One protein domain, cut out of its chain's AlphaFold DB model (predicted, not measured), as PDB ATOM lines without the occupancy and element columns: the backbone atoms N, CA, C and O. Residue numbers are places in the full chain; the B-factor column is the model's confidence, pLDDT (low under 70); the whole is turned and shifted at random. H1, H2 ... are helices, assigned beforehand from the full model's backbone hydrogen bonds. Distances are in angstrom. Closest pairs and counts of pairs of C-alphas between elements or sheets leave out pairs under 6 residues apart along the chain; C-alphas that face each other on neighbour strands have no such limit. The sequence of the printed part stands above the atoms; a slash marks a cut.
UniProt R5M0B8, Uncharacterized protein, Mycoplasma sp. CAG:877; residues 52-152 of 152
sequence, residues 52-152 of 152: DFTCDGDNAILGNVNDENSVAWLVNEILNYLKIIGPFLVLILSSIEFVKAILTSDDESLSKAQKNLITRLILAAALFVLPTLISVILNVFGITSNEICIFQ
ATOM      1  N   ASP A  52     -11.450  -7.199  36.741       40.75
ATOM      2  CA  ASP A  52     -10.673  -6.219  36.011       40.75
ATOM      3  C   ASP A  52      -9.375  -6.914  35.587       40.75
ATOM      4  O   ASP A  52      -8.700  -7.518  36.425       40.75
ATOM      5  N   PHE A  53      -9.064  -6.908  34.291       43.78
ATOM      6  CA  PHE A  53      -7.783  -7.392  33.783       43.78
ATOM      7  C   PHE A  53      -6.715  -6.429  34.307       43.78
ATOM      8  O   PHE A  53      -6.340  -5.458  33.657       43.78
ATOM      9  N   THR A  54      -6.296  -6.640  35.547       43.38
ATOM     10  CA  THR A  54      -5.276  -5.846  36.213       43.38
ATOM     11  C   THR A  54      -4.238  -6.772  36.791       43.38
ATOM     12  O   THR A  54      -4.515  -7.823  37.371       43.38
ATOM     13  N   CYS A  55      -2.994  -6.362  36.599       55.25
ATOM     14  CA  CYS A  55      -1.795  -7.042  37.049       55.25
ATOM     15  C   CYS A  55      -1.625  -6.932  38.573       55.25
ATOM     16  O   CYS A  55      -0.505  -6.783  39.026       55.25
ATOM     17  N   ASP A  56      -2.701  -6.970  39.360       52.91
ATOM     18  CA  ASP A  56      -2.713  -6.539  40.765       52.91
ATOM     19  C   ASP A  56      -3.476  -7.537  41.655       52.91
ATOM     20  O   ASP A  56      -4.379  -7.194  42.410       52.91
ATOM     21  N   GLY A  57      -3.181  -8.829  41.484       54.31
ATOM     22  CA  GLY A  57      -3.780  -9.896  42.284       54.31
ATOM     23  C   GLY A  57      -2.843 -10.356  43.397       54.31
ATOM     24  O   GLY A  57      -1.915 -11.120  43.137       54.31
ATOM     25  N   ASP A  58      -3.130  -9.982  44.644       54.53
ATOM     26  CA  ASP A  58      -2.340 -10.337  45.840       54.53
ATOM     27  C   ASP A  58      -2.436 -11.824  46.263       54.53
ATOM     28  O   ASP A  58      -1.860 -12.234  47.271       54.53
ATOM     29  N   ASN A  59      -3.137 -12.665  45.490       54.38
ATOM     30  CA  ASN A  59      -3.520 -14.027  45.892       54.38
ATOM     31  C   ASN A  59      -2.766 -15.149  45.138       54.38
ATOM     32  O   ASN A  59      -3.126 -16.321  45.266       54.38
ATOM     33  N   ALA A  60      -1.765 -14.810  44.318       62.25
ATOM     34  CA  ALA A  60      -1.122 -15.746  43.391       62.25
ATOM     35  C   ALA A  60      -0.137 -16.702  44.082       62.25
ATOM     36  O   ALA A  60       0.693 -16.286  44.890       62.25
ATOM     37  N   ILE A  61      -0.151 -17.984  43.691       62.75
ATOM     38  CA  ILE A  61       0.751 -19.028  44.221       62.75
ATOM     39  C   ILE A  61       2.233 -18.726  43.933       62.75
ATOM     40  O   ILE A  61       3.115 -19.166  44.668       62.75
ATOM     41  N   LEU A  62       2.499 -17.966  42.866       65.69
ATOM     42  CA  LEU A  62       3.826 -17.488  42.469       65.69
ATOM     43  C   LEU A  62       4.123 -16.045  42.927       65.69
ATOM     44  O   LEU A  62       5.185 -15.521  42.601       65.69
ATOM     45  N   GLY A  63       3.227 -15.418  43.692       67.56
ATOM     46  CA  GLY A  63       3.352 -14.039  44.170       67.56
ATOM     47  C   GLY A  63       2.923 -12.974  43.150       67.56
ATOM     48  O   GLY A  63       2.441 -13.283  42.062       67.56
ATOM     49  N   ASN A  64       3.075 -11.699  43.514       71.06
ATOM     50  CA  ASN A  64       2.607 -10.554  42.723       71.06
ATOM     51  C   ASN A  64       3.598 -10.216  41.579       71.06
ATOM     52  O   ASN A  64       4.808 -10.341  41.754       71.06
ATOM     53  N   VAL A  65       3.110  -9.809  40.402       71.19
ATOM     54  CA  VAL A  65       3.944  -9.372  39.257       71.19
ATOM     55  C   VAL A  65       4.456  -7.936  39.387       71.19
ATOM     56  O   VAL A  65       5.290  -7.536  38.587       71.19
ATOM     57  N   ASN A  66       3.976  -7.172  40.370       71.00
ATOM     58  CA  ASN A  66       4.432  -5.818  40.698       71.00
ATOM     59  C   ASN A  66       5.450  -5.799  41.850       71.00
ATOM     60  O   ASN A  66       6.029  -4.753  42.134       71.00
ATOM     61  N   ASP A  67       5.668  -6.937  42.516       75.69
ATOM     62  CA  ASP A  67       6.645  -7.073  43.598       75.69
ATOM     63  C   ASP A  67       7.964  -7.628  43.047       75.69
ATOM     64  O   ASP A  67       8.036  -8.774  42.609       75.69
ATOM     65  N   GLU A  68       9.026  -6.828  43.101       75.81
ATOM     66  CA  GLU A  68      10.375  -7.183  42.634       75.81
ATOM     67  C   GLU A  68      10.984  -8.407  43.343       75.81
ATOM     68  O   GLU A  68      11.918  -9.028  42.833       75.81
ATOM     69  N   ASN A  69      10.441  -8.796  44.500       79.00
ATOM     70  CA  ASN A  69      10.903  -9.950  45.275       79.00
ATOM     71  C   ASN A  69      10.129 -11.240  44.960       79.00
ATOM     72  O   ASN A  69      10.429 -12.302  45.514       79.00
ATOM     73  N   SER A  70       9.128 -11.164  44.084       77.75
ATOM     74  CA  SER A  70       8.241 -12.269  43.735       77.75
ATOM     75  C   SER A  70       8.731 -13.042  42.508       77.75
ATOM     76  O   SER A  70       9.242 -12.478  41.536       77.75
ATOM     77  N   VAL A  71       8.529 -14.365  42.504       78.81
ATOM     78  CA  VAL A  71       8.889 -15.207  41.348       78.81
ATOM     79  C   VAL A  71       8.003 -14.917  40.132       78.81
ATOM     80  O   VAL A  71       8.453 -15.094  38.999       78.81
ATOM     81  N   ALA A  72       6.786 -14.408  40.339       77.25
ATOM     82  CA  ALA A  72       5.914 -13.960  39.257       77.25
ATOM     83  C   ALA A  72       6.482 -12.745  38.506       77.25
ATOM     84  O   ALA A  72       6.397 -12.712  37.276       77.25
ATOM     85  N   TRP A  73       7.117 -11.794  39.204       80.88
ATOM     86  CA  TRP A  73       7.783 -10.643  38.579       80.88
ATOM     87  C   TRP A  73       8.930 -11.094  37.670       80.88
ATOM     88  O   TRP A  73       8.984 -10.710  36.503       80.88
ATOM     89  N   LEU A  74       9.780 -12.007  38.152       82.94
ATOM     90  CA  LEU A  74      10.904 -12.538  37.374       82.94
ATOM     91  C   LEU A  74      10.443 -13.258  36.096       82.94
ATOM     92  O   LEU A  74      11.013 -13.063  35.022       82.94
ATOM     93  N   VAL A  75       9.413 -14.102  36.204       82.56
ATOM     94  CA  VAL A  75       8.861 -14.832  35.052       82.56
ATOM     95  C   VAL A  75       8.221 -13.866  34.054       82.56
ATOM     96  O   VAL A  75       8.467 -13.992  32.854       82.56
ATOM     97  N   ASN A  76       7.451 -12.882  34.529       80.06
ATOM     98  CA  ASN A  76       6.833 -11.864  33.680       80.06
ATOM     99  C   ASN A  76       7.889 -11.040  32.926       80.06
ATOM    100  O   ASN A  76       7.795 -10.885  31.707       80.06
ATOM    101  N   GLU A  77       8.931 -10.590  33.623       83.75
ATOM    102  CA  GLU A  77      10.017  -9.793  33.049       83.75
ATOM    103  C   GLU A  77      10.783 -10.574  31.969       83.75
ATOM    104  O   GLU A  77      10.971 -10.090  30.849       83.75
ATOM    105  N   ILE A  78      11.154 -11.830  32.250       85.19
ATOM    106  CA  ILE A  78      11.877 -12.688  31.297       85.19
ATOM    107  C   ILE A  78      11.039 -12.960  30.048       85.19
ATOM    108  O   ILE A  78      11.556 -12.880  28.930       85.19
ATOM    109  N   LEU A  79       9.755 -13.290  30.204       80.75
ATOM    110  CA  LEU A  79       8.889 -13.584  29.065       80.75
ATOM    111  C   LEU A  79       8.606 -12.332  28.222       80.75
ATOM    112  O   LEU A  79       8.566 -12.428  26.992       80.75
ATOM    113  N   ASN A  80       8.473 -11.163  28.856       81.75
ATOM    114  CA  ASN A  80       8.333  -9.882  28.166       81.75
ATOM    115  C   ASN A  80       9.594  -9.544  27.354       81.75
ATOM    116  O   ASN A  80       9.522  -9.192  26.172       81.75
ATOM    117  N   TYR A  81      10.771  -9.762  27.942       83.19
ATOM    118  CA  TYR A  81      12.044  -9.585  27.252       83.19
ATOM    119  C   TYR A  81      12.197 -10.561  26.075       83.19
ATOM    120  O   TYR A  81      12.611 -10.173  24.980       83.19
ATOM    121  N   LEU A  82      11.796 -11.825  26.245       82.75
ATOM    122  CA  LEU A  82      11.860 -12.840  25.190       82.75
ATOM    123  C   LEU A  82      10.924 -12.516  24.012       82.75
ATOM    124  O   LEU A  82      11.301 -12.716  22.854       82.75
ATOM    125  N   LYS A  83       9.736 -11.966  24.304       79.50
ATOM    126  CA  LYS A  83       8.749 -11.519  23.308       79.50
ATOM    127  C   LYS A  83       9.317 -10.445  22.380       79.50
ATOM    128  O   LYS A  83       9.023 -10.473  21.185       79.50
ATOM    129  N   ILE A  84      10.125  -9.519  22.905       80.56
ATOM    130  CA  ILE A  84      10.703  -8.428  22.112       80.56
ATOM    131  C   ILE A  84      12.027  -8.835  21.451       80.56
ATOM    132  O   ILE A  84      12.220  -8.600  20.256       80.56
ATOM    133  N   ILE A  85      12.924  -9.503  22.183       82.94
ATOM    134  CA  ILE A  85      14.262  -9.854  21.688       82.94
ATOM    135  C   ILE A  85      14.213 -10.918  20.598       82.94
ATOM    136  O   ILE A  85      14.966 -10.817  19.627       82.94
ATOM    137  N   GLY A  86      13.336 -11.918  20.730       81.31
ATOM    138  CA  GLY A  86      13.219 -13.022  19.775       81.31
ATOM    139  C   GLY A  86      13.061 -12.549  18.321       81.31
ATOM    140  O   GLY A  86      13.941 -12.813  17.493       81.31
ATOM    141  N   PRO A  87      11.985 -11.815  17.985       79.12
ATOM    142  CA  PRO A  87      11.783 -11.294  16.636       79.12
ATOM    143  C   PRO A  87      12.817 -10.229  16.231       79.12
ATOM    144  O   PRO A  87      13.199 -10.174  15.059       79.12
ATOM    145  N   PHE A  88      13.325  -9.416  17.165       85.81
ATOM    146  CA  PHE A  88      14.299  -8.360  16.854       85.81
ATOM    147  C   PHE A  88      15.659  -8.923  16.418       85.81
ATOM    148  O   PHE A  88      16.239  -8.476  15.425       85.81
ATOM    149  N   LEU A  89      16.150  -9.960  17.101       85.56
ATOM    150  CA  LEU A  89      17.406 -10.623  16.751       85.56
ATOM    151  C   LEU A  89      17.311 -11.313  15.382       85.56
ATOM    152  O   LEU A  89      18.227 -11.214  14.562       85.56
ATOM    153  N   VAL A  90      16.168 -11.947  15.105       85.44
ATOM    154  CA  VAL A  90      15.853 -12.542  13.800       85.44
ATOM    155  C   VAL A  90      15.867 -11.498  12.679       85.44
ATOM    156  O   VAL A  90      16.398 -11.775  11.597       85.44
ATOM    157  N   LEU A  91      15.319 -10.307  12.926       85.50
ATOM    158  CA  LEU A  91      15.258  -9.211  11.956       85.50
ATOM    159  C   LEU A  91      16.648  -8.641  11.628       85.50
ATOM    160  O   LEU A  91      16.961  -8.382  10.461       85.50
ATOM    161  N   ILE A  92      17.503  -8.475  12.640       89.62
ATOM    162  CA  ILE A  92      18.874  -7.977  12.457       89.62
ATOM    163  C   ILE A  92      19.724  -9.007  11.714       89.62
ATOM    164  O   ILE A  92      20.377  -8.669  10.726       89.62
ATOM    165  N   LEU A  93      19.689 -10.270  12.146       85.12
ATOM    166  CA  LEU A  93      20.492 -11.335  11.541       85.12
ATOM    167  C   LEU A  93      20.118 -11.553  10.070       85.12
ATOM    168  O   LEU A  93      20.979 -11.721   9.209       85.12
ATOM    169  N   SER A  94      18.822 -11.457   9.786       84.62
ATOM    170  CA  SER A  94      18.269 -11.387   8.440       84.62
ATOM    171  C   SER A  94      18.859 -10.242   7.630       84.62
ATOM    172  O   SER A  94      19.434 -10.467   6.573       84.62
ATOM    173  N   SER A  95      18.785  -9.015   8.139       86.94
ATOM    174  CA  SER A  95      19.265  -7.832   7.422       86.94
ATOM    175  C   SER A  95      20.758  -7.928   7.074       86.94
ATOM    176  O   SER A  95      21.155  -7.552   5.974       86.94
ATOM    177  N   ILE A  96      21.581  -8.506   7.955       87.75
ATOM    178  CA  ILE A  96      23.014  -8.731   7.703       87.75
ATOM    179  C   ILE A  96      23.238  -9.728   6.554       87.75
ATOM    180  O   ILE A  96      24.094  -9.491   5.698       87.75
ATOM    181  N   GLU A  97      22.463 -10.816   6.488       83.44
ATOM    182  CA  GLU A  97      22.540 -11.779   5.377       83.44
ATOM    183  C   GLU A  97      22.081 -11.168   4.046       83.44
ATOM    184  O   GLU A  97      22.690 -11.443   3.014       83.44
ATOM    185  N   PHE A  98      21.088 -10.273   4.066       85.31
ATOM    186  CA  PHE A  98      20.657  -9.535   2.872       85.31
ATOM    187  C   PHE A  98      21.713  -8.571   2.381       85.31
ATOM    188  O   PHE A  98      22.023  -8.558   1.194       85.31
ATOM    189  N   VAL A  99      22.284  -7.776   3.286       89.19
ATOM    190  CA  VAL A  99      23.352  -6.839   2.932       89.19
ATOM    191  C   VAL A  99      24.524  -7.603   2.325       89.19
ATOM    192  O   VAL A  99      25.019  -7.205   1.275       89.19
ATOM    193  N   LYS A 100      24.920  -8.741   2.910       82.62
ATOM    194  CA  LYS A 100      25.954  -9.603   2.324       82.62
ATOM    195  C   LYS A 100      25.580 -10.119   0.932       82.62
ATOM    196  O   LYS A 100      26.406  -9.992   0.036       82.62
ATOM    197  N   ALA A 101      24.368 -10.637   0.743       85.56
ATOM    198  CA  ALA A 101      23.905 -11.165  -0.542       85.56
ATOM    199  C   ALA A 101      23.844 -10.088  -1.645       85.56
ATOM    200  O   ALA A 101      24.215 -10.329  -2.794       85.56
ATOM    201  N   ILE A 102      23.433  -8.868  -1.284       84.62
ATOM    202  CA  ILE A 102      23.411  -7.710  -2.190       84.62
ATOM    203  C   ILE A 102      24.838  -7.316  -2.587       84.62
ATOM    204  O   ILE A 102      25.097  -7.039  -3.756       84.62
ATOM    205  N   LEU A 103      25.775  -7.306  -1.634       87.25
ATOM    206  CA  LEU A 103      27.177  -6.989  -1.913       87.25
ATOM    207  C   LEU A 103      27.840  -8.035  -2.816       87.25
ATOM    208  O   LEU A 103      28.679  -7.673  -3.636       87.25
ATOM    209  N   THR A 104      27.458  -9.307  -2.697       83.75
ATOM    210  CA  THR A 104      27.977 -10.382  -3.552       83.75
ATOM    211  C   THR A 104      27.325 -10.440  -4.934       83.75
ATOM    212  O   THR A 104      27.877 -11.104  -5.801       83.75
ATOM    213  N   SER A 105      26.218  -9.715  -5.173       74.75
ATOM    214  CA  SER A 105      25.504  -9.648  -6.470       74.75
ATOM    215  C   SER A 105      25.209 -11.020  -7.092       74.75
ATOM    216  O   SER A 105      25.213 -11.168  -8.310       74.75
ATOM    217  N   ASP A 106      24.988 -12.025  -6.246       79.69
ATOM    218  CA  ASP A 106      24.836 -13.417  -6.657       79.69
ATOM    219  C   ASP A 106      23.372 -13.824  -6.461       79.69
ATOM    220  O   ASP A 106      22.869 -13.830  -5.331       79.69
ATOM    221  N   ASP A 107      22.656 -14.115  -7.546       79.25
ATOM    222  CA  ASP A 107      21.204 -14.357  -7.521       79.25
ATOM    223  C   ASP A 107      20.833 -15.566  -6.643       79.25
ATOM    224  O   ASP A 107      19.794 -15.579  -5.968       79.25
ATOM    225  N   GLU A 108      21.723 -16.557  -6.557       82.56
ATOM    226  CA  GLU A 108      21.571 -17.690  -5.643       82.56
ATOM    227  C   GLU A 108      21.615 -17.261  -4.169       82.56
ATOM    228  O   GLU A 108      20.862 -17.784  -3.339       82.56
ATOM    229  N   SER A 109      22.464 -16.285  -3.837       80.38
ATOM    230  CA  SER A 109      22.625 -15.774  -2.472       80.38
ATOM    231  C   SER A 109      21.407 -14.966  -2.017       80.38
ATOM    232  O   SER A 109      20.974 -15.104  -0.870       80.38
ATOM    233  N   LEU A 110      20.786 -14.212  -2.929       81.12
ATOM    234  CA  LEU A 110      19.548 -13.467  -2.680       81.12
ATOM    235  C   LEU A 110      18.359 -14.414  -2.458       81.12
ATOM    236  O   LEU A 110      17.598 -14.244  -1.502       81.12
ATOM    237  N   SER A 111      18.238 -15.455  -3.288       83.38
ATOM    238  CA  SER A 111      17.209 -16.497  -3.149       83.38
ATOM    239  C   SER A 111      17.348 -17.275  -1.835       83.38
ATOM    240  O   SER A 111      16.360 -17.511  -1.130       83.38
ATOM    241  N   LYS A 112      18.580 -17.623  -1.439       83.12
ATOM    242  CA  LYS A 112      18.860 -18.234  -0.128       83.12
ATOM    243  C   LYS A 112      18.503 -17.307   1.030       83.12
ATOM    244  O   LYS A 112      17.861 -17.755   1.979       83.12
ATOM    245  N   ALA A 113      18.875 -16.032   0.945       83.44
ATOM    246  CA  ALA A 113      18.577 -15.057   1.984       83.44
ATOM    247  C   ALA A 113      17.057 -14.908   2.190       83.44
ATOM    248  O   ALA A 113      16.590 -14.963   3.325       83.44
ATOM    249  N   GLN A 114      16.260 -14.837   1.115       83.25
ATOM    250  CA  GLN A 114      14.789 -14.785   1.193       83.25
ATOM    251  C   GLN A 114      14.169 -16.015   1.851       83.25
ATOM    252  O   GLN A 114      13.309 -15.877   2.725       83.25
ATOM    253  N   LYS A 115      14.622 -17.218   1.491       84.75
ATOM    254  CA  LYS A 115      14.143 -18.455   2.125       84.75
ATOM    255  C   LYS A 115      14.476 -18.491   3.616       84.75
ATOM    256  O   LYS A 115      13.631 -18.889   4.424       84.75
ATOM    257  N   ASN A 116      15.661 -18.009   3.988       83.81
ATOM    258  CA  ASN A 116      16.056 -17.871   5.386       83.81
ATOM    259  C   ASN A 116      15.205 -16.827   6.128       83.81
ATOM    260  O   ASN A 116      14.839 -17.092   7.272       83.81
ATOM    261  N   LEU A 117      14.820 -15.701   5.501       84.38
ATOM    262  CA  LEU A 117      13.904 -14.731   6.129       84.38
ATOM    263  C   LEU A 117      12.576 -15.358   6.473       84.38
ATOM    264  O   LEU A 117      12.125 -15.244   7.602       84.38
ATOM    265  N   ILE A 118      11.939 -15.980   5.483       86.81
ATOM    266  CA  ILE A 118      10.580 -16.492   5.621       86.81
ATOM    267  C   ILE A 118      10.564 -17.575   6.699       86.81
ATOM    268  O   ILE A 118       9.723 -17.546   7.593       86.81
ATOM    269  N   THR A 119      11.560 -18.462   6.676       85.00
ATOM    270  CA  THR A 119      11.733 -19.495   7.701       85.00
ATOM    271  C   THR A 119      11.899 -18.874   9.088       85.00
ATOM    272  O   THR A 119      11.189 -19.252  10.017       85.00
ATOM    273  N   ARG A 120      12.778 -17.874   9.247       83.88
ATOM    274  CA  ARG A 120      12.984 -17.217  10.545       83.88
ATOM    275  C   ARG A 120      11.791 -16.360  10.979       83.88
ATOM    276  O   ARG A 120      11.559 -16.255  12.174       83.88
ATOM    277  N   LEU A 121      11.023 -15.789  10.053       83.31
ATOM    278  CA  LEU A 121       9.815 -15.010  10.334       83.31
ATOM    279  C   LEU A 121       8.692 -15.909  10.857       83.31
ATOM    280  O   LEU A 121       8.029 -15.556  11.826       83.31
ATOM    281  N   ILE A 122       8.527 -17.091  10.265       85.88
ATOM    282  CA  ILE A 122       7.591 -18.117  10.741       85.88
ATOM    283  C   ILE A 122       8.031 -18.640  12.113       85.88
ATOM    284  O   ILE A 122       7.202 -18.747  13.014       85.88
ATOM    285  N   LEU A 123       9.331 -18.893  12.309       82.38
ATOM    286  CA  LEU A 123       9.872 -19.252  13.624       82.38
ATOM    287  C   LEU A 123       9.672 -18.134  14.656       82.38
ATOM    288  O   LEU A 123       9.295 -18.423  15.783       82.38
ATOM    289  N   ALA A 124       9.894 -16.870  14.294       80.06
ATOM    290  CA  ALA A 124       9.700 -15.726  15.181       80.06
ATOM    291  C   ALA A 124       8.222 -15.523  15.535       80.06
ATOM    292  O   ALA A 124       7.906 -15.253  16.689       80.06
ATOM    293  N   ALA A 125       7.313 -15.706  14.574       83.19
ATOM    294  CA  ALA A 125       5.875 -15.688  14.818       83.19
ATOM    295  C   ALA A 125       5.459 -16.824  15.765       83.19
ATOM    296  O   ALA A 125       4.727 -16.586  16.719       83.19
ATOM    297  N   ALA A 126       5.985 -18.036  15.571       82.94
ATOM    298  CA  ALA A 126       5.764 -19.146  16.497       82.94
ATOM    299  C   ALA A 126       6.347 -18.858  17.895       82.94
ATOM    300  O   ALA A 126       5.716 -19.162  18.905       82.94
ATOM    301  N   LEU A 127       7.516 -18.217  17.967       82.44
ATOM    302  CA  LEU A 127       8.149 -17.827  19.224       82.44
ATOM    303  C   LEU A 127       7.388 -16.698  19.932       82.44
ATOM    304  O   LEU A 127       7.395 -16.657  21.151       82.44
ATOM    305  N   PHE A 128       6.685 -15.828  19.207       79.75
ATOM    306  CA  PHE A 128       5.793 -14.806  19.772       79.75
ATOM    307  C   PHE A 128       4.538 -15.418  20.415       79.75
ATOM    308  O   PHE A 128       4.034 -14.938  21.433       79.75
ATOM    309  N   VAL A 129       4.064 -16.535  19.864       82.25
ATOM    310  CA  VAL A 129       2.984 -17.331  20.463       82.25
ATOM    311  C   VAL A 129       3.466 -18.067  21.720       82.25
ATOM    312  O   VAL A 129       2.652 -18.437  22.554       82.25
ATOM    313  N   LEU A 130       4.774 -18.239  21.933       84.56
ATOM    314  CA  LEU A 130       5.289 -18.989  23.079       84.56
ATOM    315  C   LEU A 130       5.066 -18.274  24.434       84.56
ATOM    316  O   LEU A 130       4.449 -18.896  25.299       84.56
ATOM    317  N   PRO A 131       5.435 -16.985  24.629       76.94
ATOM    318  CA  PRO A 131       5.032 -16.210  25.807       76.94
ATOM    319  C   PRO A 131       3.516 -16.224  26.014       76.94
ATOM    320  O   PRO A 131       3.048 -16.411  27.128       76.94
ATOM    321  N   THR A 132       2.757 -16.119  24.916       78.25
ATOM    322  CA  THR A 132       1.286 -16.177  24.916       78.25
ATOM    323  C   THR A 132       0.775 -17.495  25.494       78.25
ATOM    324  O   THR A 132      -0.106 -17.518  26.348       78.25
ATOM    325  N   LEU A 133       1.340 -18.609  25.031       82.50
ATOM    326  CA  LEU A 133       0.943 -19.952  25.426       82.50
ATOM    327  C   LEU A 133       1.276 -20.222  26.894       82.50
ATOM    328  O   LEU A 133       0.479 -20.832  27.601       82.50
ATOM    329  N   ILE A 134       2.429 -19.739  27.356       81.25
ATOM    330  CA  ILE A 134       2.853 -19.847  28.755       81.25
ATOM    331  C   ILE A 134       1.884 -19.074  29.659       81.25
ATOM    332  O   ILE A 134       1.468 -19.615  30.684       81.25
ATOM    333  N   SER A 135       1.426 -17.889  29.234       72.19
ATOM    334  CA  SER A 135       0.369 -17.139  29.926       72.19
ATOM    335  C   SER A 135      -0.945 -17.892  30.028       72.19
ATOM    336  O   SER A 135      -1.534 -17.958  31.105       72.19
ATOM    337  N   VAL A 136      -1.387 -18.501  28.929       77.62
ATOM    338  CA  VAL A 136      -2.637 -19.272  28.903       77.62
ATOM    339  C   VAL A 136      -2.545 -20.495  29.812       77.62
ATOM    340  O   VAL A 136      -3.472 -20.759  30.573       77.62
ATOM    341  N   ILE A 137      -1.430 -21.230  29.770       79.44
ATOM    342  CA  ILE A 137      -1.229 -22.423  30.599       79.44
ATOM    343  C   ILE A 137      -1.237 -22.051  32.086       79.44
ATOM    344  O   ILE A 137      -1.956 -22.672  32.862       79.44
ATOM    345  N   LEU A 138      -0.491 -21.024  32.496       72.81
ATOM    346  CA  LEU A 138      -0.418 -20.619  33.905       72.81
ATOM    347  C   LEU A 138      -1.760 -20.095  34.446       72.81
ATOM    348  O   LEU A 138      -2.086 -20.378  35.600       72.81
ATOM    349  N   ASN A 139      -2.560 -19.442  33.594       67.38
ATOM    350  CA  ASN A 139      -3.930 -19.030  33.910       67.38
ATOM    351  C   ASN A 139      -4.867 -20.248  34.068       67.38
ATOM    352  O   ASN A 139      -5.558 -20.379  35.073       67.38
ATOM    353  N   VAL A 140      -4.819 -21.214  33.138       69.69
ATOM    354  CA  VAL A 140      -5.638 -22.446  33.194       69.69
ATOM    355  C   VAL A 140      -5.375 -23.270  34.458       69.69
ATOM    356  O   VAL A 140      -6.300 -23.874  35.000       69.69
ATOM    357  N   PHE A 141      -4.134 -23.302  34.942       70.25
ATOM    358  CA  PHE A 141      -3.781 -24.018  36.169       70.25
ATOM    359  C   PHE A 141      -3.997 -23.201  37.455       70.25
ATOM    360  O   PHE A 141      -3.723 -23.716  38.537       70.25
ATOM    361  N   GLY A 142      -4.480 -21.954  37.368       60.34
ATOM    362  CA  GLY A 142      -4.711 -21.088  38.533       60.34
ATOM    363  C   GLY A 142      -3.443 -20.798  39.345       60.34
ATOM    364  O   GLY A 142      -3.517 -20.506  40.535       60.34
ATOM    365  N   ILE A 143      -2.267 -20.931  38.720       60.31
ATOM    366  CA  ILE A 143      -0.954 -20.748  39.359       60.31
ATOM    367  C   ILE A 143      -0.678 -19.249  39.582       60.31
ATOM    368  O   ILE A 143       0.005 -18.867  40.535       60.31
ATOM    369  N   THR A 144      -1.262 -18.397  38.736       50.12
ATOM    370  CA  THR A 144      -1.263 -16.936  38.845       50.12
ATOM    371  C   THR A 144      -2.705 -16.445  39.029       50.12
ATOM    372  O   THR A 144      -3.592 -16.857  38.287       50.12
ATOM    373  N   SER A 145      -2.965 -15.590  40.026       45.12
ATOM    374  CA  SER A 145      -4.313 -15.044  40.314       45.12
ATOM    375  C   SER A 145      -4.749 -13.933  39.366       45.12
ATOM    376  O   SER A 145      -5.882 -13.466  39.418       45.12
ATOM    377  N   ASN A 146      -3.836 -13.515  38.507       49.06
ATOM    378  CA  ASN A 146      -3.989 -12.513  37.484       49.06
ATOM    379  C   ASN A 146      -3.237 -12.981  36.238       49.06
ATOM    380  O   ASN A 146      -2.285 -13.767  36.300       49.06
ATOM    381  N   GLU A 147      -3.717 -12.531  35.088       53.47
ATOM    382  CA  GLU A 147      -3.129 -12.846  33.796       53.47
ATOM    383  C   GLU A 147      -1.676 -12.347  33.761       53.47
ATOM    384  O   GLU A 147      -1.382 -11.241  34.208       53.47
ATOM    385  N   ILE A 148      -0.740 -13.155  33.256       55.06
ATOM    386  CA  ILE A 148       0.649 -12.707  33.091       55.06
ATOM    387  C   ILE A 148       0.648 -11.544  32.097       55.06
ATOM    388  O   ILE A 148       0.205 -11.701  30.953       55.06
ATOM    389  N   CYS A 149       1.131 -10.383  32.524       59.06
ATOM    390  CA  CYS A 149       0.958  -9.112  31.824       59.06
ATOM    391  C   CYS A 149       1.972  -8.898  30.697       59.06
ATOM    392  O   CYS A 149       2.693  -7.907  30.642       59.06
ATOM    393  N   ILE A 150       1.995  -9.835  29.751       54.66
ATOM    394  CA  ILE A 150       2.911  -9.835  28.602       54.66
ATOM    395  C   ILE A 150       2.290  -9.130  27.379       54.66
ATOM    396  O   ILE A 150       2.906  -9.097  26.316       54.66
ATOM    397  N   PHE A 151       1.063  -8.594  27.478       50.97
ATOM    398  CA  PHE A 151       0.288  -8.017  26.357       50.97
ATOM    399  C   PHE A 151      -0.064  -6.531  26.467       50.97
ATOM    400  O   PHE A 151      -0.743  -6.036  25.568       50.97
ATOM    401  N   GLN A 152       0.385  -5.839  27.513       46.88
ATOM    402  CA  GLN A 152       0.140  -4.404  27.668       46.88
ATOM    403  C   GLN A 152       1.064  -3.550  26.788       46.88
ATOM    404  O   GLN A 152       2.219  -3.975  26.550       46.88
TER     405      GLN A 152
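This is residues 52 to 152 of the 152 residues of an uncharacterized protein of Mycoplasma sp. CAG:877 (UniProt R5M0B8). A long helical hairpin makes this rod: H1 and H2 run side by side in opposite ways, joined by a tight turn at one end, with a head of unnamed loops, residues 52 to 70 and 141 to 152, at the other. The last residues, 145 to 152, fold back from that head towards the middle of the rod. The printed part has 101 residues with two named helices, H1 then H2, and no named strand; the class is all helix. It is only just loose, close to extended, with a radius of gyration of the C-alphas of 18.9 A, and spans 60 by 24 by 20 A.

Find C-alpha 71 at (8.889, -15.207, 41.348); from there H1, residues 71 to 104, runs 49.0 A to C-alpha 104 at (27.977, -10.382, -3.552). Then look at H2, residues 107 to 140, which runs 49.4 A and ends with C-alpha 140 at (-5.638, -22.446, 33.194).

H1 and H2 form a helical hairpin and touch, with 27 pairs of C-alphas within 8 A. Look at Pro 87 and Ala 124, whose C-alphas are the closest of the two helices at 5.1 A. The helices run opposite ways at a shallow tilt of 7 degrees. Within hydrogen-bond range you will find 29 of 30 O i to N i+4 pairs in H1 and 28 of 30 in H2.

The two C-alphas farthest apart, those of Asn 59 and Ser 105, are 60.0 A apart. Residues 103 to 108, around the tight link, stand free. The printed part has no cut and ends at Gln 152, the chain's last residue. In the B-factor column of this model, pLDDT is under 70 at residues 52 to 63, 139 to 140 and 142 to 152; the mean of the printed part is 75.1.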